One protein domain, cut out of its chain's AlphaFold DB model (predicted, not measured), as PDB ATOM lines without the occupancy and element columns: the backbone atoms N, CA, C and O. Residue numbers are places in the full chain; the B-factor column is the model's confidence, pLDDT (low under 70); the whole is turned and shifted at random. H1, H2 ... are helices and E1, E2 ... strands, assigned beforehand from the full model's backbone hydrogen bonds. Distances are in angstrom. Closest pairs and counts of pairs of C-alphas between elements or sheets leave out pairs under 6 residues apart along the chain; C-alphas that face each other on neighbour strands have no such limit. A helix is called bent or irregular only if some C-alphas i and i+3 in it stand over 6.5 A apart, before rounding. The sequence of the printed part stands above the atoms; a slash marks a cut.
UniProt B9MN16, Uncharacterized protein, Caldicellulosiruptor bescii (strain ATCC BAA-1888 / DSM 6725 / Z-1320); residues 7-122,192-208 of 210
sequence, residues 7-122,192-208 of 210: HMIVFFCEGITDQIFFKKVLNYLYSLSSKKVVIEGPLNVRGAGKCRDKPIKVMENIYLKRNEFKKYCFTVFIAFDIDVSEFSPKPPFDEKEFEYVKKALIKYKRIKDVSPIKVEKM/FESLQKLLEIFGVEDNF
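Overview. This is residues 7 to 122 and 192 to 208 of the 210 residues of an uncharacterized protein of Caldicellulosiruptor bescii (strain ATCC BAA-1888 / DSM 6725 / Z-1320) (UniProt B9MN16). A twisted sheet of four parallel strands makes the core, with helices packed on both faces: H1 and H4 over one face, H2 and H3 over the other, in three layers. The short H5 sits beyond H4, off the sheet. The 133 printed residues hold E1 H1 E2 H2 E3 H3 E4 H4 H5 in that order, five helices and four strands, a mixed class; the sheet runs E2 E1 E3 E4. The whole is compact, with a radius of gyration of the C-alphas of 14.6 A and spans of 45 by 36 by 22 A.

Along the chain. Find C-alpha 7 at (-18.379, 35.100, -39.081); there E1 begins, residues 7 to 13, 20.0 A long. H1 follows at residues 16 to 32, 24.8 A, then E2 at 38 to 44, 18.1 A, and H2 at 53 to 64, 15.3 A. From C-alpha 72 at (-19.845, 31.777, -43.312), E3 runs 28.6 A to residue 81. Next come H3, residues 95 to 106, 15.9 A, and E4, residues 111 to 119, 23.1 A. Past the cut lie H4, residues 192 to 202, 13.3 A, and H5, residues 205 to 208, 5.5 A, ending at C-alpha 208, (-17.065, 55.313, -27.072). H4 is irregular: C-alphas 194 and 197 are 8.0 A apart.

Arrangement. Look first at inner strand E1: N 9 and O 38 of E2 are 2.8 A apart, and N 12 and O 77 of E3 are 2.8 A apart, both within hydrogen-bond range. E3 and edge strand E4 are parallel neighbours, with N 115 and O 76 within hydrogen-bond range at 2.8 A. E1, H1, E2 and E3, H3, E4 are strand-helix-strand units, two parallel neighbour strands with a helix between; E2, H2, E3 is a split one, with E1 between its strands. The three crossovers are right-handed. H1 runs along E1, at 17 degrees on the local plane; H3 runs along E4, at 15 degrees on the local plane. With residues 101 to 105 alone, H3 touches H2 at a shallow tilt of 18 degrees, the closest C-alphas being Ile 56 and Leu 105, 6.6 A. H4 and H5 only just touch, with 3 pairs of C-alphas within 8 A, the closest Leu 199 and Glu 205, 4.8 A. Every O i to N i+4 pair is within hydrogen-bond range in H1 and H3, against 7 of 8 in H2 and 5 of 7 in H4; H5 is too short for one.

Size, cuts and confidence. The farthest C-alphas, Ser 34 and Phe 87, are 45.2 A apart. Residues 123 to 191 are not printed; C-alphas 122 and 192 are 15.9 A apart across the cut. The link from E3 to H3 is long; pLDDT is under 70 at residues 83 to 92.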
ATOM      1  N   HIS A   7     -17.296  34.144 -39.264       93.75
ATOM      2  CA  HIS A   7     -18.379  35.100 -39.081       93.75
ATOM      3  C   HIS A   7     -18.256  36.226 -40.105       93.75
ATOM      4  O   HIS A   7     -17.182  36.809 -40.248       93.75
ATOM      5  N   MET A   8     -19.347  36.525 -40.806       96.56
ATOM      6  CA  MET A   8     -19.423  37.621 -41.766       96.56
ATOM      7  C   MET A   8     -20.606  38.527 -41.444       96.56
ATOM      8  O   MET A   8     -21.707  38.064 -41.155       96.56
ATOM      9  N   ILE A   9     -20.395  39.830 -41.534       97.81
ATOM     10  CA  ILE A   9     -21.454  40.823 -41.418       97.81
ATOM     11  C   ILE A   9     -21.971  41.164 -42.818       97.81
ATOM     12  O   ILE A   9     -21.180  41.329 -43.745       97.81
ATOM     13  N   VAL A  10     -23.285  41.307 -42.975       98.25
ATOM     14  CA  VAL A  10     -23.887  41.917 -44.172       98.25
ATOM     15  C   VAL A  10     -24.703  43.124 -43.729       98.25
ATOM     16  O   VAL A  10     -25.651  42.978 -42.962       98.25
ATOM     17  N   PHE A  11     -24.327  44.316 -44.180       98.38
ATOM     18  CA  PHE A  11     -24.920  45.576 -43.739       98.38
ATOM     19  C   PHE A  11     -25.697  46.223 -44.891       98.38
ATOM     20  O   PHE A  11     -25.116  46.584 -45.909       98.38
ATOM     21  N   PHE A  12     -27.009  46.395 -44.723       97.50
ATOM     22  CA  PHE A  12     -27.900  47.151 -45.601       97.50
ATOM     23  C   PHE A  12     -28.211  48.558 -45.073       97.50
ATOM     24  O   PHE A  12     -28.366  48.756 -43.871       97.50
ATOM     25  N   CYS A  13     -28.373  49.517 -45.983       94.06
ATOM     26  CA  CYS A  13     -28.810  50.885 -45.681       94.06
ATOM     27  C   CYS A  13     -29.842  51.369 -46.707       94.06
ATOM     28  O   CYS A  13     -29.927  50.826 -47.816       94.06
ATOM     29  N   GLU A  14     -30.629  52.379 -46.338       88.94
ATOM     30  CA  GLU A  14     -31.747  52.851 -47.150       88.94
ATOM     31  C   GLU A  14     -31.307  53.578 -48.434       88.94
ATOM     32  O   GLU A  14     -31.730  53.213 -49.541       88.94
ATOM     33  N   GLY A  15     -30.487  54.619 -48.278       89.31
ATOM     34  CA  GLY A  15     -30.167  55.590 -49.318       89.31
ATOM     35  C   GLY A  15     -28.680  55.702 -49.656       89.31
ATOM     36  O   GLY A  15     -27.821  55.003 -49.124       89.31
ATOM     37  N   ILE A  16     -28.376  56.593 -50.608       92.56
ATOM     38  CA  ILE A  16     -26.994  56.880 -51.037       92.56
ATOM     39  C   ILE A  16     -26.242  57.655 -49.945       92.56
ATOM     40  O   ILE A  16     -25.112  57.302 -49.625       92.56
ATOM     41  N   THR A  17     -26.874  58.667 -49.339       93.38
ATOM     42  CA  THR A  17     -26.286  59.432 -48.226       93.38
ATOM     43  C   THR A  17     -25.872  58.504 -47.078       93.38
ATOM     44  O   THR A  17     -24.736  58.562 -46.611       93.38
ATOM     45  N   ASP A  18     -26.763  57.594 -46.677       93.56
ATOM     46  CA  ASP A  18     -26.531  56.578 -45.648       93.56
ATOM     47  C   ASP A  18     -25.355  55.680 -46.008       93.56
ATOM     48  O   ASP A  18     -24.482  55.424 -45.183       93.56
ATOM     49  N   GLN A  19     -25.308  55.220 -47.261       95.69
ATOM     50  CA  GLN A  19     -24.240  54.362 -47.748       95.69
ATOM     51  C   GLN A  19     -22.872  55.032 -47.606       95.69
ATOM     52  O   GLN A  19     -21.930  54.396 -47.131       95.69
ATOM     53  N   ILE A  20     -22.761  56.302 -47.995       96.50
ATOM     54  CA  ILE A  20     -21.514  57.067 -47.898       96.50
ATOM     55  C   ILE A  20     -21.127  57.254 -46.429       96.50
ATOM     56  O   ILE A  20     -19.988  56.972 -46.049       96.50
ATOM     57  N   PHE A  21     -22.083  57.655 -45.588       97.19
ATOM     58  CA  PHE A  21     -21.845  57.866 -44.164       97.19
ATOM     59  C   PHE A  21     -21.406  56.581 -43.456       97.19
ATOM     60  O   PHE A  21     -20.330  56.539 -42.857       97.19
ATOM     61  N   PHE A  22     -22.185  55.504 -43.567       97.69
ATOM     62  CA  PHE A  22     -21.872  54.246 -42.897       97.69
ATOM     63  C   PHE A  22     -20.607  53.592 -43.452       97.69
ATOM     64  O   PHE A  22     -19.891  52.945 -42.695       97.69
ATOM     65  N   LYS A  23     -20.255  53.803 -44.728       97.25
ATOM     66  CA  LYS A  23     -18.952  53.370 -45.254       97.25
ATOM     67  C   LYS A  23     -17.809  54.077 -44.525       97.25
ATOM     68  O   LYS A  23     -16.837  53.424 -44.152       97.25
ATOM     69  N   LYS A  24     -17.933  55.386 -44.270       97.12
ATOM     70  CA  LYS A  24     -16.942  56.137 -43.486       97.12
ATOM     71  C   LYS A  24     -16.890  55.647 -42.033       97.12
ATOM     72  O   LYS A  24     -15.793  55.448 -41.518       97.12
ATOM     73  N   VAL A  25     -18.043  55.377 -41.409       97.81
ATOM     74  CA  VAL A  25     -18.116  54.777 -40.062       97.81
ATOM     75  C   VAL A  25     -17.386  53.437 -40.023       97.81
ATOM     76  O   VAL A  25     -16.502  53.264 -39.194       97.81
ATOM     77  N   LEU A  26     -17.677  52.513 -40.941       97.56
ATOM     78  CA  LEU A  26     -17.018  51.204 -40.978       97.56
ATOM     79  C   LEU A  26     -15.501  51.326 -41.145       97.56
ATOM     80  O   LEU A  26     -14.761  50.672 -40.417       97.56
ATOM     81  N   ASN A  27     -15.032  52.191 -42.048       96.44
ATOM     82  CA  ASN A  27     -13.600  52.439 -42.229       96.44
ATOM     83  C   ASN A  27     -12.944  52.973 -40.948       96.44
ATOM     84  O   ASN A  27     -11.841  52.556 -40.597       96.44
ATOM     85  N   TYR A  28     -13.631  53.866 -40.234       97.31
ATOM     86  CA  TYR A  28     -13.153  54.381 -38.959       97.31
ATOM     87  C   TYR A  28     -13.084  53.278 -37.897       97.31
ATOM     88  O   TYR A  28     -12.042  53.106 -37.268       97.31
ATOM     89  N   LEU A  29     -14.125  52.452 -37.761       96.88
ATOM     90  CA  LEU A  29     -14.117  51.318 -36.829       96.88
ATOM     91  C   LEU A  29     -13.018  50.300 -37.167       96.88
ATOM     92  O   LEU A  29     -12.364  49.791 -36.262       96.88
ATOM     93  N   TYR A  30     -12.759  50.049 -38.453       95.50
ATOM     94  CA  TYR A  30     -11.632  49.222 -38.890       95.50
ATOM     95  C   TYR A  30     -10.281  49.789 -38.467       95.50
ATOM     96  O   TYR A  30      -9.413  49.023 -38.066       95.50
ATOM     97  N   SER A  31     -10.104  51.111 -38.531       95.38
ATOM     98  CA  SER A  31      -8.851  51.754 -38.120       95.38
ATOM     99  C   SER A  31      -8.576  51.637 -36.616       95.38
ATOM    100  O   SER A  31      -7.424  51.707 -36.197       95.38
ATOM    101  N   LEU A  32      -9.628  51.430 -35.818       95.38
ATOM    102  CA  LEU A  32      -9.550  51.279 -34.364       95.38
ATOM    103  C   LEU A  32      -9.498  49.814 -33.917       95.38
ATOM    104  O   LEU A  32      -9.026  49.515 -32.822       95.38
ATOM    105  N   SER A  33     -10.031  48.901 -34.727       94.44
ATOM    106  CA  SER A  33     -10.206  47.505 -34.344       94.44
ATOM    107  C   SER A  33      -8.940  46.686 -34.576       94.44
ATOM    108  O   SER A  33      -8.367  46.673 -35.662       94.44
ATOM    109  N   SER A  34      -8.556  45.904 -33.569       90.81
ATOM    110  CA  SER A  34      -7.569  44.829 -33.712       90.81
ATOM    111  C   SER A  34      -8.186  43.521 -34.227       90.81
ATOM    112  O   SER A  34      -7.464  42.573 -34.551       90.81
ATOM    113  N   LYS A  35      -9.523  43.437 -34.314       90.19
ATOM    114  CA  LYS A  35     -10.239  42.243 -34.772       90.19
ATOM    115  C   LYS A  35     -10.303  42.215 -36.294       90.19
ATOM    116  O   LYS A  35     -10.659  43.186 -36.956       90.19
ATOM    117  N   LYS A  36     -10.079  41.031 -36.866       88.62
ATOM    118  CA  LYS A  36     -10.358  40.788 -38.282       88.62
ATOM    119  C   LYS A  36     -11.860  40.584 -38.488       88.62
ATOM    120  O   LYS A  36     -12.350  39.456 -38.459       88.62
ATOM    121  N   VAL A  37     -12.589  41.678 -38.688       91.88
ATOM    122  CA  VAL A  37     -14.017  41.648 -39.030       91.88
ATOM    123  C   VAL A  37     -14.175  41.481 -40.541       91.88
ATOM    124  O   VAL A  37     -13.603  42.249 -41.313       91.88
ATOM    125  N   VAL A  38     -14.959  40.495 -40.982       95.25
ATOM    126  CA  VAL A  38     -15.351  40.345 -42.393       95.25
ATOM    127  C   VAL A  38     -16.731  40.971 -42.566       95.25
ATOM    128  O   VAL A  38     -17.689  40.500 -41.956       95.25
ATOM    129  N   ILE A  39     -16.847  42.017 -43.382       95.88
ATOM    130  CA  ILE A  39     -18.118  42.694 -43.663       95.88
ATOM    131  C   ILE A  39     -18.320  42.872 -45.161       95.88
ATOM    132  O   ILE A  39     -17.378  43.181 -45.886       95.88
ATOM    133  N   GLU A  40     -19.566  42.740 -45.599       96.69
ATOM    134  CA  GLU A  40     -20.022  43.341 -46.842       96.69
ATOM    135  C   GLU A  40     -21.011  44.471 -46.561       96.69
ATOM    136  O   GLU A  40     -22.048  44.268 -45.925       96.69
ATOM    137  N   GLY A  41     -20.709  45.656 -47.085       93.50
ATOM    138  CA  GLY A  41     -21.608  46.797 -47.070       93.50
ATOM    139  C   GLY A  41     -20.907  48.118 -46.742       93.50
ATOM    140  O   GLY A  41     -19.684  48.152 -46.607       93.50
ATOM    141  N   PRO A  42     -21.680  49.211 -46.645       95.75
ATOM    142  CA  PRO A  42     -23.144  49.227 -46.648       95.75
ATOM    143  C   PRO A  42     -23.730  48.990 -48.050       95.75
ATOM    144  O   PRO A  42     -23.319  49.606 -49.035       95.75
ATOM    145  N   LEU A  43     -24.707  48.091 -48.154       96.75
ATOM    146  CA  LEU A  43     -25.443  47.769 -49.372       96.75
ATOM    147  C   LEU A  43     -26.704  48.632 -49.451       96.75
ATOM    148  O   LEU A  43     -27.642  48.461 -48.675       96.75
ATOM    149  N   ASN A  44     -26.740  49.539 -50.421       92.94
ATOM    150  CA  ASN A  44     -27.873  50.435 -50.632       92.94
ATOM    151  C   ASN A  44     -29.099  49.682 -51.193       92.94
ATOM    152  O   ASN A  44     -29.076  49.107 -52.297       92.94
ATOM    153  N   VAL A  45     -30.208  49.703 -50.452       91.44
ATOM    154  CA  VAL A  45     -31.467  49.058 -50.853       91.44
ATOM    155  C   VAL A  45     -32.265  49.878 -51.878       91.44
ATOM    156  O   VAL A  45     -33.018  49.291 -52.660       91.44
ATOM    157  N   ARG A  46     -31.941  51.164 -52.047       87.06
ATOM    158  CA  ARG A  46     -32.523  52.143 -52.980       87.06
ATOM    159  C   ARG A  46     -33.916  52.612 -52.544       87.06
ATOM    160  O   ARG A  46     -34.849  52.579 -53.353       87.06
ATOM    161  N   GLY A  47     -34.014  53.037 -51.282       78.56
ATOM    162  CA  GLY A  47     -35.172  53.677 -50.644       78.56
ATOM    163  C   GLY A  47     -36.012  52.761 -49.742       78.56
ATOM    164  O   GLY A  47     -36.050  51.545 -49.962       78.56
ATOM    165  N   ALA A  48     -36.740  53.362 -48.787       73.75
ATOM    166  CA  ALA A  48     -37.524  52.695 -47.734       73.75
ATOM    167  C   ALA A  48     -38.417  51.561 -48.243       73.75
ATOM    168  O   ALA A  48     -38.422  50.461 -47.695       73.75
ATOM    169  N   GLY A  49     -39.115  51.781 -49.364       73.25
ATOM    170  CA  GLY A  49     -40.026  50.787 -49.946       73.25
ATOM    171  C   GLY A  49     -39.356  49.475 -50.384       73.25
ATOM    172  O   GLY A  49     -40.047  48.529 -50.748       73.25
ATOM    173  N   LYS A  50     -38.017  49.402 -50.381       82.44
ATOM    174  CA  LYS A  50     -37.237  48.191 -50.682       82.44
ATOM    175  C   LYS A  50     -36.493  47.628 -49.468       82.44
ATOM    176  O   LYS A  50     -35.930  46.539 -49.596       82.44
ATOM    177  N   CYS A  51     -36.497  48.312 -48.320       82.88
ATOM    178  CA  CYS A  51     -35.837  47.860 -47.089       82.88
ATOM    179  C   CYS A  51     -36.402  46.530 -46.571       82.88
ATOM    180  O   CYS A  51     -35.669  45.761 -45.959       82.88
ATOM    181  N   ARG A  52     -37.664  46.206 -46.887       87.38
ATOM    182  CA  ARG A  52     -38.277  44.913 -46.557       87.38
ATOM    183  C   ARG A  52     -37.723  43.764 -47.400       87.38
ATOM    184  O   ARG A  52     -37.051  42.865 -46.903       87.38
ATOM    185  N   ASP A  53     -37.990  43.786 -48.702       90.25
ATOM    186  CA  ASP A  53     -37.758  42.609 -49.546       90.25
ATOM    187  C   ASP A  53     -36.308  42.457 -49.997       90.25
ATOM    188  O   ASP A  53     -35.842  41.344 -50.257       90.25
ATOM    189  N   LYS A  54     -35.589  43.569 -50.177       94.12
ATOM    190  CA  LYS A  54     -34.270  43.522 -50.807       94.12
ATOM    191  C   LYS A  54     -33.219  42.851 -49.922       94.12
ATOM    192  O   LYS A  54     -32.525  41.995 -50.471       94.12
ATOM    193  N   PRO A  55     -33.110  43.137 -48.609       96.12
ATOM    194  CA  PRO A  55     -32.210  42.392 -47.732       96.12
ATOM    195  C   PRO A  55     -32.471  40.885 -47.779       96.12
ATOM    196  O   PRO A  55     -31.536  40.117 -47.983       96.12
ATOM    197  N   ILE A  56     -33.741  40.464 -47.716       96.94
ATOM    198  CA  ILE A  56     -34.133  39.047 -47.812       96.94
ATOM    199  C   ILE A  56     -33.636  38.442 -49.128       96.94
ATOM    200  O   ILE A  56     -32.888  37.464 -49.118       96.94
ATOM    201  N   LYS A  57     -33.973  39.064 -50.265       96.69
ATOM    202  CA  LYS A  57     -33.591  38.576 -51.600       96.69
ATOM    203  C   LYS A  57     -32.079  38.502 -51.787       96.69
ATOM    204  O   LYS A  57     -31.600  37.556 -52.410       96.69
ATOM    205  N   VAL A  58     -31.331  39.488 -51.294       97.44
ATOM    206  CA  VAL A  58     -29.864  39.499 -51.370       97.44
ATOM    207  C   VAL A  58     -29.293  38.363 -50.522       97.44
ATOM    208  O   VAL A  58     -28.482  37.583 -51.023       97.44
ATOM    209  N   MET A  59     -29.749  38.213 -49.276       97.94
ATOM    210  CA  MET A  59     -29.295  37.134 -48.397       97.94
ATOM    211  C   MET A  59     -29.590  35.758 -48.990       97.94
ATOM    212  O   MET A  59     -28.687  34.929 -49.069       97.94
ATOM    213  N   GLU A  60     -30.812  35.517 -49.463       96.69
ATOM    214  CA  GLU A  60     -31.221  34.231 -50.033       96.69
ATOM    215  C   GLU A  60     -30.454  33.896 -51.318       96.69
ATOM    216  O   GLU A  60     -29.909  32.799 -51.443       96.69
ATOM    217  N   ASN A  61     -30.364  34.833 -52.267       95.94
ATOM    218  CA  ASN A  61     -29.828  34.540 -53.600       95.94
ATOM    219  C   ASN A  61     -28.302  34.627 -53.699       95.94
ATOM    220  O   ASN A  61     -27.721  34.034 -54.613       95.94
ATOM    221  N   ILE A  62     -27.649  35.360 -52.795       96.25
ATOM    222  CA  ILE A  62     -26.198  35.580 -52.825       96.25
ATOM    223  C   ILE A  62     -25.545  34.836 -51.661       96.25
ATOM    224  O   ILE A  62     -24.937  33.787 -51.874       96.25
ATOM    225  N   TYR A  63     -25.719  35.320 -50.433       96.81
ATOM    226  CA  TYR A  63     -24.928  34.864 -49.284       96.81
ATOM    227  C   TYR A  63     -25.308  33.461 -48.774       96.81
ATOM    228  O   TYR A  63     -24.459  32.707 -48.286       96.81
ATOM    229  N   LEU A  64     -26.575  33.062 -48.913       95.69
ATOM    230  CA  LEU A  64     -27.052  31.747 -48.479       95.69
ATOM    231  C   LEU A  64     -26.934  30.677 -49.573       95.69
ATOM    232  O   LEU A  64     -26.671  29.519 -49.240       95.69
ATOM    233  N   LYS A  65     -27.090  31.045 -50.852       94.62
ATOM    234  CA  LYS A  65     -27.128  30.097 -51.980       94.62
ATOM    235  C   LYS A  65     -25.764  29.804 -52.606       94.62
ATOM    236  O   LYS A  65     -25.524  28.661 -52.996       94.62
ATOM    237  N   ARG A  66     -24.877  30.797 -52.735       95.12
ATOM    238  CA  ARG A  66     -23.621  30.622 -53.484       95.12
ATOM    239  C   ARG A  66     -22.571  29.840 -52.695       95.12
ATOM    240  O   ARG A  66     -22.506  29.909 -51.467       95.12
ATOM    241  N   ASN A  67     -21.744  29.082 -53.417       92.50
ATOM    242  CA  ASN A  67     -20.758  28.182 -52.820       92.50
ATOM    243  C   ASN A  67     -19.646  28.935 -52.083       92.50
ATOM    244  O   ASN A  67     -19.248  28.468 -51.015       92.50
ATOM    245  N   GLU A  68     -19.194  30.094 -52.586       93.75
ATOM    246  CA  GLU A  68     -18.105  30.859 -51.957       93.75
ATOM    247  C   GLU A  68     -18.428  31.266 -50.513       93.75
ATOM    248  O   GLU A  68     -17.539  31.362 -49.667       93.75
ATOM    249  N   PHE A  69     -19.718  31.418 -50.203       94.88
ATOM    250  CA  PHE A  69     -20.149  31.864 -48.896       94.88
ATOM    251  C   PHE A  69     -20.445  30.724 -47.930       94.88
ATOM    252  O   PHE A  69     -20.609  31.012 -46.754       94.88
ATOM    253  N   LYS A  70     -20.508  29.448 -48.353       93.25
ATOM    254  CA  LYS A  70     -21.000  28.319 -47.524       93.25
ATOM    255  C   LYS A  70     -20.297  28.143 -46.172       93.25
ATOM    256  O   LYS A  70     -20.917  27.608 -45.256       93.25
ATOM    257  N   LYS A  71     -19.052  28.610 -46.044       93.88
ATOM    258  CA  LYS A  71     -18.260  28.603 -44.801       93.88
ATOM    259  C   LYS A  71     -18.647  29.686 -43.780       93.88
ATOM    260  O   LYS A  71     -18.191  29.645 -42.643       93.88
ATOM    261  N   TYR A  72     -19.463  30.663 -44.176       95.88
ATOM    262  CA  TYR A  72     -19.845  31.777 -43.312       95.88
ATOM    263  C   TYR A  72     -21.156  31.529 -42.569       95.88
ATOM    264  O   TYR A  72     -22.128  30.992 -43.118       95.88
ATOM    265  N   CYS A  73     -21.192  32.003 -41.330       95.94
ATOM    266  CA  CYS A  73     -22.403  32.377 -40.613       95.94
ATOM    267  C   CYS A  73     -22.517  33.907 -40.582       95.94
ATOM    268  O   CYS A  73     -21.497  34.592 -40.600       95.94
ATOM    269  N   PHE A  74     -23.739  34.434 -40.511       97.50
ATOM    270  CA  PHE A  74     -23.992  35.853 -40.739       97.50
ATOM    271  C   PHE A  74     -24.626  36.573 -39.556       97.50
ATOM    272  O   PHE A  74     -25.547  36.045 -38.930       97.50
ATOM    273  N   THR A  75     -24.192  37.811 -39.345       97.81
ATOM    274  CA  THR A  75     -24.981  38.857 -38.684       97.81
ATOM    275  C   THR A  75     -25.425  39.847 -39.748       97.81
ATOM    276  O   THR A  75     -24.599  40.354 -40.507       97.81
ATOM    277  N   VAL A  76     -26.724  40.115 -39.827       98.25
ATOM    278  CA  VAL A  76     -27.273  41.079 -40.784       98.25
ATOM    279  C   VAL A  76     -27.596  42.377 -40.057       98.25
ATOM    280  O   VAL A  76     -28.354  42.358 -39.092       98.25
ATOM    281  N   PHE A  77     -27.059  43.499 -40.529       98.19
ATOM    282  CA  PHE A  77     -27.475  44.829 -40.086       98.19
ATOM    283  C   PHE A  77     -28.379  45.478 -41.124       98.19
ATOM    284  O   PHE A  77     -28.125  45.381 -42.326       98.19
ATOM    285  N   ILE A  78     -29.417  46.162 -40.654       95.81
ATOM    286  CA  ILE A  78     -30.298  46.973 -41.495       95.81
ATOM    287  C   ILE A  78     -30.412  48.347 -40.841       95.81
ATOM    288  O   ILE A  78     -30.998  48.462 -39.765       95.81
ATOM    289  N   ALA A  79     -29.831  49.364 -41.477       94.25
ATOM    290  CA  ALA A  79     -30.042  50.755 -41.099       94.25
ATOM    291  C   ALA A  79     -31.306  51.301 -41.762       94.25
ATOM    292  O   ALA A  79     -31.487  51.129 -42.972       94.25
ATOM    293  N   PHE A  80     -32.153  51.946 -40.965       88.81
ATOM    294  CA  PHE A  80     -33.382  52.580 -41.424       88.81
ATOM    295  C   PHE A  80     -33.774  53.753 -40.528       88.81
ATOM    296  O   PHE A  80     -33.438  53.784 -39.337       88.81
ATOM    297  N   ASP A  81     -34.510  54.681 -41.126       83.56
ATOM    298  CA  ASP A  81     -35.053  55.855 -40.463       83.56
ATOM    299  C   ASP A  81     -36.293  55.483 -39.630       83.56
ATOM    300  O   ASP A  81     -37.219  54.836 -40.122       83.56
ATOM    301  N   ILE A  82     -36.344  55.908 -38.365       75.12
ATOM    302  CA  ILE A  82     -37.523  55.791 -37.496       75.12
ATOM    303  C   ILE A  82     -38.456  56.976 -37.786       75.12
ATOM    304  O   ILE A  82     -38.680  57.841 -36.942       75.12
ATOM    305  N   ASP A  83     -38.989  57.078 -39.002       64.38
ATOM    306  CA  ASP A  83     -39.932  58.162 -39.288       64.38
ATOM    307  C   ASP A  83     -41.330  57.811 -38.748       64.38
ATOM    308  O   ASP A  83     -42.032  56.944 -39.267       64.38
ATOM    309  N   VAL A  84     -41.715  58.491 -37.663       51.12
ATOM    310  CA  VAL A  84     -42.988  58.333 -36.933       51.12
ATOM    311  C   VAL A  84     -44.140  59.114 -37.588       51.12
ATOM    312  O   VAL A  84     -45.204  59.268 -36.990       51.12
ATOM    313  N   SER A  85     -43.951  59.684 -38.784       45.56
ATOM    314  CA  SER A  85     -44.950  60.589 -39.358       45.56
ATOM    315  C   SER A  85     -46.129  59.855 -40.015       45.56
ATOM    316  O   SER A  85     -45.997  59.152 -41.016       45.56
ATOM    317  N   GLU A  86     -47.328  60.104 -39.483       42.09
ATOM    318  CA  GLU A  86     -48.643  59.618 -39.947       42.09
ATOM    319  C   GLU A  86     -49.016  60.019 -41.399       42.09
ATOM    320  O   GLU A  86     -50.113  59.714 -41.860       42.09
ATOM    321  N   PHE A  87     -48.129  60.698 -42.142       42.44
ATOM    322  CA  PHE A  87     -48.450  61.367 -43.412       42.44
ATOM    323  C   PHE A  87     -47.533  61.006 -44.594       42.44
ATOM    324  O   PHE A  87     -47.629  61.636 -45.651       42.44
ATOM    325  N   SER A  88     -46.661  59.997 -44.476       45.16
ATOM    326  CA  SER A  88     -45.889  59.520 -45.633       45.16
ATOM    327  C   SER A  88     -46.751  58.628 -46.547       45.16
ATOM    328  O   SER A  88     -47.323  57.642 -46.083       45.16
ATOM    329  N   PRO A  89     -46.841  58.908 -47.865       44.12
ATOM    330  CA  PRO A  89     -47.672  58.142 -48.801       44.12
ATOM    331  C   PRO A  89     -47.140  56.730 -49.114       44.12
ATOM    332  O   PRO A  89     -47.794  55.973 -49.829       44.12
ATOM    333  N   LYS A  90     -45.957  56.357 -48.612       52.16
ATOM    334  CA  LYS A  90     -45.453  54.975 -48.624       52.16
ATOM    335  C   LYS A  90     -45.297  54.535 -47.174       52.16
ATOM    336  O   LYS A  90     -44.721  55.317 -46.418       52.16
ATOM    337  N   PRO A  91     -45.748  53.324 -46.790       55.38
ATOM    338  CA  PRO A  91     -45.521  52.849 -45.434       55.38
ATOM    339  C   PRO A  91     -44.008  52.898 -45.173       55.38
ATOM    340  O   PRO A  91     -43.248  52.317 -45.964       55.38
ATOM    341  N   PRO A  92     -43.553  53.664 -44.166       67.19
ATOM    342  CA  PRO A  92     -42.144  53.710 -43.825       67.19
ATOM    343  C   PRO A  92     -41.692  52.302 -43.439       67.19
ATOM    344  O   PRO A  92     -42.482  51.483 -42.967       67.19
ATOM    345  N   PHE A  93     -40.418  51.998 -43.680       77.31
ATOM    346  CA  PHE A  93     -39.845  50.784 -43.120       77.31
ATOM    347  C   PHE A  93     -39.704  51.002 -41.614       77.31
ATOM    348  O   PHE A  93     -38.779  51.668 -41.162       77.31
ATOM    349  N   ASP A  94     -40.677  50.501 -40.863       82.00
ATOM    350  CA  ASP A  94     -40.799  50.695 -39.425       82.00
ATOM    351  C   ASP A  94     -40.309  49.464 -38.641       82.00
ATOM    352  O   ASP A  94     -39.777  48.492 -39.188       82.00
ATOM    353  N   GLU A  95     -40.504  49.481 -37.323       85.81
ATOM    354  CA  GLU A  95     -40.132  48.356 -36.464       85.81
ATOM    355  C   GLU A  95     -40.891  47.061 -36.796       85.81
ATOM    356  O   GLU A  95     -40.334  45.971 -36.643       85.81
ATOM    357  N   LYS A  96     -42.139  47.145 -37.280       88.56
ATOM    358  CA  LYS A  96     -42.932  45.962 -37.656       88.56
ATOM    359  C   LYS A  96     -42.377  45.330 -38.925       88.56
ATOM    360  O   LYS A  96     -42.237  44.106 -38.990       88.56
ATOM    361  N   GLU A  97     -42.032  46.152 -39.912       89.38
ATOM    362  CA  GLU A  97     -41.381  45.706 -41.140       89.38
ATOM    363  C   GLU A  97     -39.989  45.130 -40.846       89.38
ATOM    364  O   GLU A  97     -39.644  44.063 -41.363       89.38
ATOM    365  N   PHE A  98     -39.222  45.742 -39.937       92.50
ATOM    366  CA  PHE A  98     -37.961  45.169 -39.466       92.50
ATOM    367  C   PHE A  98     -38.153  43.789 -38.820       92.50
ATOM    368  O   PHE A  98     -37.459  42.836 -39.184       92.50
ATOM    369  N   GLU A  99     -39.115  43.638 -37.906       93.38
ATOM    370  CA  GLU A  99     -39.392  42.353 -37.258       93.38
ATOM    371  C   GLU A  99     -39.870  41.284 -38.253       93.38
ATOM    372  O   GLU A  99     -39.522  40.106 -38.117       93.38
ATOM    373  N   TYR A 100     -40.601  41.671 -39.304       94.06
ATOM    374  CA  TYR A 100     -40.921  40.772 -40.414       94.06
ATOM    375  C   TYR A 100     -39.650  40.269 -41.111       94.06
ATOM    376  O   TYR A 100     -39.469  39.057 -41.271       94.06
ATOM    377  N   VAL A 101     -38.743  41.178 -41.488       95.19
ATOM    378  CA  VAL A 101     -37.478  40.825 -42.152       95.19
ATOM    379  C   VAL A 101     -36.614  39.937 -41.261       95.19
ATOM    380  O   VAL A 101     -36.098  38.912 -41.715       95.19
ATOM    381  N   LYS A 102     -36.508  40.274 -39.974       97.25
ATOM    382  CA  LYS A 102     -35.794  39.476 -38.976       97.25
ATOM    383  C   LYS A 102     -36.338  38.055 -38.903       97.25
ATOM    384  O   LYS A 102     -35.560  37.115 -39.042       97.25
ATOM    385  N   LYS A 103     -37.657  37.871 -38.775       97.06
ATOM    386  CA  LYS A 103     -38.288  36.535 -38.772       97.06
ATOM    387  C   LYS A 103     -38.025  35.771 -40.071       97.06
ATOM    388  O   LYS A 103     -37.716  34.580 -40.031       97.06
ATOM    389  N   ALA A 104     -38.103  36.450 -41.216       97.12
ATOM    390  CA  ALA A 104     -37.862  35.843 -42.521       97.12
ATOM    391  C   ALA A 104     -36.414  35.359 -42.701       97.12
ATOM    392  O   ALA A 104     -36.196  34.355 -43.377       97.12
ATOM    393  N   LEU A 105     -35.438  36.034 -42.092       97.50
ATOM    394  CA  LEU A 105     -34.019  35.689 -42.184       97.50
ATOM    395  C   LEU A 105     -33.570  34.697 -41.100       97.50
ATOM    396  O   LEU A 105     -32.824  33.765 -41.398       97.50
ATOM    397  N   ILE A 106     -34.034  34.838 -39.856       96.69
ATOM    398  CA  ILE A 106     -33.544  34.026 -38.727       96.69
ATOM    399  C   ILE A 106     -33.954  32.547 -38.826       96.69
ATOM    400  O   ILE A 106     -33.339  31.687 -38.199       96.69
ATOM    401  N   LYS A 107     -34.940  32.223 -39.676       95.81
ATOM    402  CA  LYS A 107     -35.310  30.836 -40.014       95.81
ATOM    403  C   LYS A 107     -34.147  30.043 -40.636       95.81
ATOM    404  O   LYS A 107     -34.136  28.813 -40.595       95.81
ATOM    405  N   TYR A 108     -33.162  30.723 -41.228       95.62
ATOM    406  CA  TYR A 108     -31.984  30.091 -41.814       95.62
ATOM    407  C   TYR A 108     -30.895  29.879 -40.755       95.62
ATOM    408  O   TYR A 108     -30.328  30.835 -40.246       95.62
ATOM    409  N   LYS A 109     -30.483  28.623 -40.512       94.31
ATOM    410  CA  LYS A 109     -29.482  28.251 -39.477       94.31
ATOM    411  C   LYS A 109     -28.141  29.008 -39.541       94.31
ATOM    412  O   LYS A 109     -27.414  29.072 -38.542       94.31
ATOM    413  N   ARG A 110     -27.769  29.502 -40.729       96.06
ATOM    414  CA  ARG A 110     -26.531  30.261 -40.976       96.06
ATOM    415  C   ARG A 110     -26.670  31.750 -40.647       96.06
ATOM    416  O   ARG A 110     -25.645  32.400 -40.498       96.06
ATOM    417  N   ILE A 111     -27.883  32.274 -40.492       97.44
ATOM    418  CA  ILE A 111     -28.135  33.608 -39.941       97.44
ATOM    419  C   ILE A 111     -28.145  33.471 -38.418       97.44
ATOM    420  O   ILE A 111     -28.950  32.729 -37.863       97.44
ATOM    421  N   LYS A 112     -27.198  34.122 -37.747       97.00
ATOM    422  CA  LYS A 112     -27.083  34.114 -36.282       97.00
ATOM    423  C   LYS A 112     -27.830  35.266 -35.654       97.00
ATOM    424  O   LYS A 112     -28.344  35.116 -34.553       97.00
ATOM    425  N   ASP A 113     -27.907  36.377 -36.375       97.31
ATOM    426  CA  ASP A 113     -28.554  37.577 -35.893       97.31
ATOM    427  C   ASP A 113     -29.016  38.468 -37.045       97.31
ATOM    428  O   ASP A 113     -28.429  38.468 -38.132       97.31
ATOM    429  N   VAL A 114     -30.057  39.246 -36.775       98.00
ATOM    430  CA  VAL A 114     -30.513  40.357 -37.604       98.00
ATOM    431  C   VAL A 114     -30.772  41.522 -36.662       98.00
ATOM    432  O   VAL A 114     -31.640  41.442 -35.792       98.00
ATOM    433  N   SER A 115     -29.997  42.588 -36.813       97.00
ATOM    434  CA  SER A 115     -29.966  43.707 -35.878       97.00
ATOM    435  C   SER A 115     -30.244  45.036 -36.575       97.00
ATOM    436  O   SER A 115     -29.733  45.274 -37.675       97.00
ATOM    437  N   PRO A 116     -31.064  45.902 -35.966       95.50
ATOM    438  CA  PRO A 116     -31.362  47.200 -36.539       95.50
ATOM    439  C   PRO A 116     -30.227  48.186 -36.232       95.50
ATOM    440  O   PRO A 116     -29.613  48.114 -35.168       95.50
ATOM    441  N   ILE A 117     -29.991  49.136 -37.135       95.19
ATOM    442  CA  ILE A 117     -29.340  50.412 -36.811       95.19
ATOM    443  C   ILE A 117     -30.415  51.473 -36.985       95.19
ATOM    444  O   ILE A 117     -30.761  51.861 -38.101       95.19
ATOM    445  N   LYS A 118     -31.003  51.878 -35.865       91.38
ATOM    446  CA  LYS A 118     -32.127  52.806 -35.867       91.38
ATOM    447  C   LYS A 118     -31.608  54.236 -35.999       91.38
ATOM    448  O   LYS A 118     -30.910  54.728 -35.107       91.38
ATOM    449  N   VAL A 119     -31.935  54.892 -37.105       87.88
ATOM    450  CA  VAL A 119     -31.628  56.303 -37.348       87.88
ATOM    451  C   VAL A 119     -32.864  57.105 -36.945       87.88
ATOM    452  O   VAL A 119     -33.907  56.954 -37.553       87.88
ATOM    453  N   GLU A 120     -32.793  57.919 -35.889       77.75
ATOM    454  CA  GLU A 120     -33.983  58.526 -35.249       77.75
ATOM    455  C   GLU A 120     -34.988  59.198 -36.192       77.75
ATOM    456  O   GLU A 120     -36.184  59.102 -35.959       77.75
ATOM    457  N   LYS A 121     -34.520  59.910 -37.217       81.44
ATOM    458  CA  LYS A 121     -35.385  60.561 -38.212       81.44
ATOM    459  C   LYS A 121     -34.780  60.480 -39.596       81.44
ATOM    460  O   LYS A 121     -35.456  60.121 -40.542       81.44
ATOM    461  N   MET A 122     -33.519  60.880 -39.695       88.44
ATOM    462  CA  MET A 122     -32.715  60.800 -40.904       88.44
ATOM    463  C   MET A 122     -31.244  60.938 -40.543       88.44
ATOM    464  O   MET A 122     -30.891  61.519 -39.512       88.44
ATOM    465  N   PHE A 192     -24.296  56.065 -29.697       95.44
ATOM    466  CA  PHE A 192     -23.755  54.825 -29.152       95.44
ATOM    467  C   PHE A 192     -24.807  53.719 -29.113       95.44
ATOM    468  O   PHE A 192     -24.546  52.635 -29.614       95.44
ATOM    469  N   GLU A 193     -26.010  53.996 -28.608       94.00
ATOM    470  CA  GLU A 193     -27.080  52.995 -28.496       94.00
ATOM    471  C   GLU A 193     -27.466  52.392 -29.857       94.00
ATOM    472  O   GLU A 193     -27.542  51.171 -30.000       94.00
ATOM    473  N   SER A 194     -27.619  53.225 -30.895       94.94
ATOM    474  CA  SER A 194     -27.933  52.764 -32.257       94.94
ATOM    475  C   SER A 194     -26.806  51.950 -32.899       94.94
ATOM    476  O   SER A 194     -27.063  51.162 -33.809       94.94
ATOM    477  N   LEU A 195     -25.559  52.150 -32.461       96.50
ATOM    478  CA  LEU A 195     -24.364  51.509 -33.016       96.50
ATOM    479  C   LEU A 195     -23.780  50.421 -32.109       96.50
ATOM    480  O   LEU A 195     -22.866  49.720 -32.541       96.50
ATOM    481  N   GLN A 196     -24.299  50.241 -30.894       96.12
ATOM    482  CA  GLN A 196     -23.653  49.491 -29.814       96.12
ATOM    483  C   GLN A 196     -23.189  48.110 -30.271       96.12
ATOM    484  O   GLN A 196     -22.016  47.766 -30.153       96.12
ATOM    485  N   LYS A 197     -24.093  47.340 -30.878       96.75
ATOM    486  CA  LYS A 197     -23.783  45.989 -31.344       96.75
ATOM    487  C   LYS A 197     -22.701  45.963 -32.422       96.75
ATOM    488  O   LYS A 197     -21.888  45.045 -32.469       96.75
ATOM    489  N   LEU A 198     -22.701  46.951 -33.317       96.81
ATOM    490  CA  LEU A 198     -21.656  47.071 -34.326       96.81
ATOM    491  C   LEU A 198     -20.310  47.337 -33.640       96.81
ATOM    492  O   LEU A 198     -19.331  46.673 -33.963       96.81
ATOM    493  N   LEU A 199     -20.273  48.226 -32.644       97.19
ATOM    494  CA  LEU A 199     -19.063  48.519 -31.868       97.19
ATOM    495  C   LEU A 199     -18.536  47.278 -31.128       97.19
ATOM    496  O   LEU A 199     -17.344  46.997 -31.220       97.19
ATOM    497  N   GLU A 200     -19.413  46.497 -30.493       96.56
ATOM    498  CA  GLU A 200     -19.075  45.239 -29.800       96.56
ATOM    499  C   GLU A 200     -18.455  44.195 -30.746       96.56
ATOM    500  O   GLU A 200     -17.450  43.541 -30.429       96.56
ATOM    501  N   ILE A 201     -19.008  44.057 -31.959       95.50
ATOM    502  CA  ILE A 201     -18.451  43.146 -32.969       95.50
ATOM    503  C   ILE A 201     -17.040  43.588 -33.369       95.50
ATOM    504  O   ILE A 201     -16.142  42.748 -33.474       95.50
ATOM    505  N   PHE A 202     -16.822  44.894 -33.526       96.06
ATOM    506  CA  PHE A 202     -15.495  45.456 -33.778       96.06
ATOM    507  C   PHE A 202     -14.593  45.454 -32.528       96.06
ATOM    508  O   PHE A 202     -13.376  45.539 -32.677       96.06
ATOM    509  N   GLY A 203     -15.133  45.259 -31.320       96.31
ATOM    510  CA  GLY A 203     -14.372  45.260 -30.066       96.31
ATOM    511  C   GLY A 203     -13.797  46.629 -29.715       96.31
ATOM    512  O   GLY A 203     -12.653  46.708 -29.278       96.31
ATOM    513  N   VAL A 204     -14.543  47.694 -30.014       96.62
ATOM    514  CA  VAL A 204     -14.128  49.095 -29.818       96.62
ATOM    515  C   VAL A 204     -15.147  49.890 -28.999       96.62
ATOM    516  O   VAL A 204     -15.048  51.108 -28.900       96.62
ATOM    517  N   GLU A 205     -16.141  49.223 -28.418       95.25
ATOM    518  CA  GLU A 205     -17.226  49.824 -27.645       95.25
ATOM    519  C   GLU A 205     -16.715  50.691 -26.489       95.25
ATOM    520  O   GLU A 205     -17.226  51.789 -26.273       95.25
ATOM    521  N   ASP A 206     -15.658  50.259 -25.802       93.81
ATOM    522  CA  ASP A 206     -15.100  50.970 -24.650       93.81
ATOM    523  C   ASP A 206     -14.446  52.304 -25.035       93.81
ATOM    524  O   ASP A 206     -14.381  53.218 -24.215       93.81
ATOM    525  N   ASN A 207     -14.057  52.482 -26.302       92.88
ATOM    526  CA  ASN A 207     -13.557  53.769 -26.791       92.88
ATOM    527  C   ASN A 207     -14.656  54.839 -26.761       92.88
ATOM    528  O   ASN A 207     -14.361  56.031 -26.633       92.88
ATOM    529  N   PHE A 208     -15.921  54.426 -26.880       93.50
ATOM    530  CA  PHE A 208     -17.065  55.313 -27.072       93.50
ATOM    531  C   PHE A 208     -18.009  55.375 -25.869       93.50
ATOM    532  O   PHE A 208     -18.765  56.340 -25.783       93.50
TER     533      PHE A 208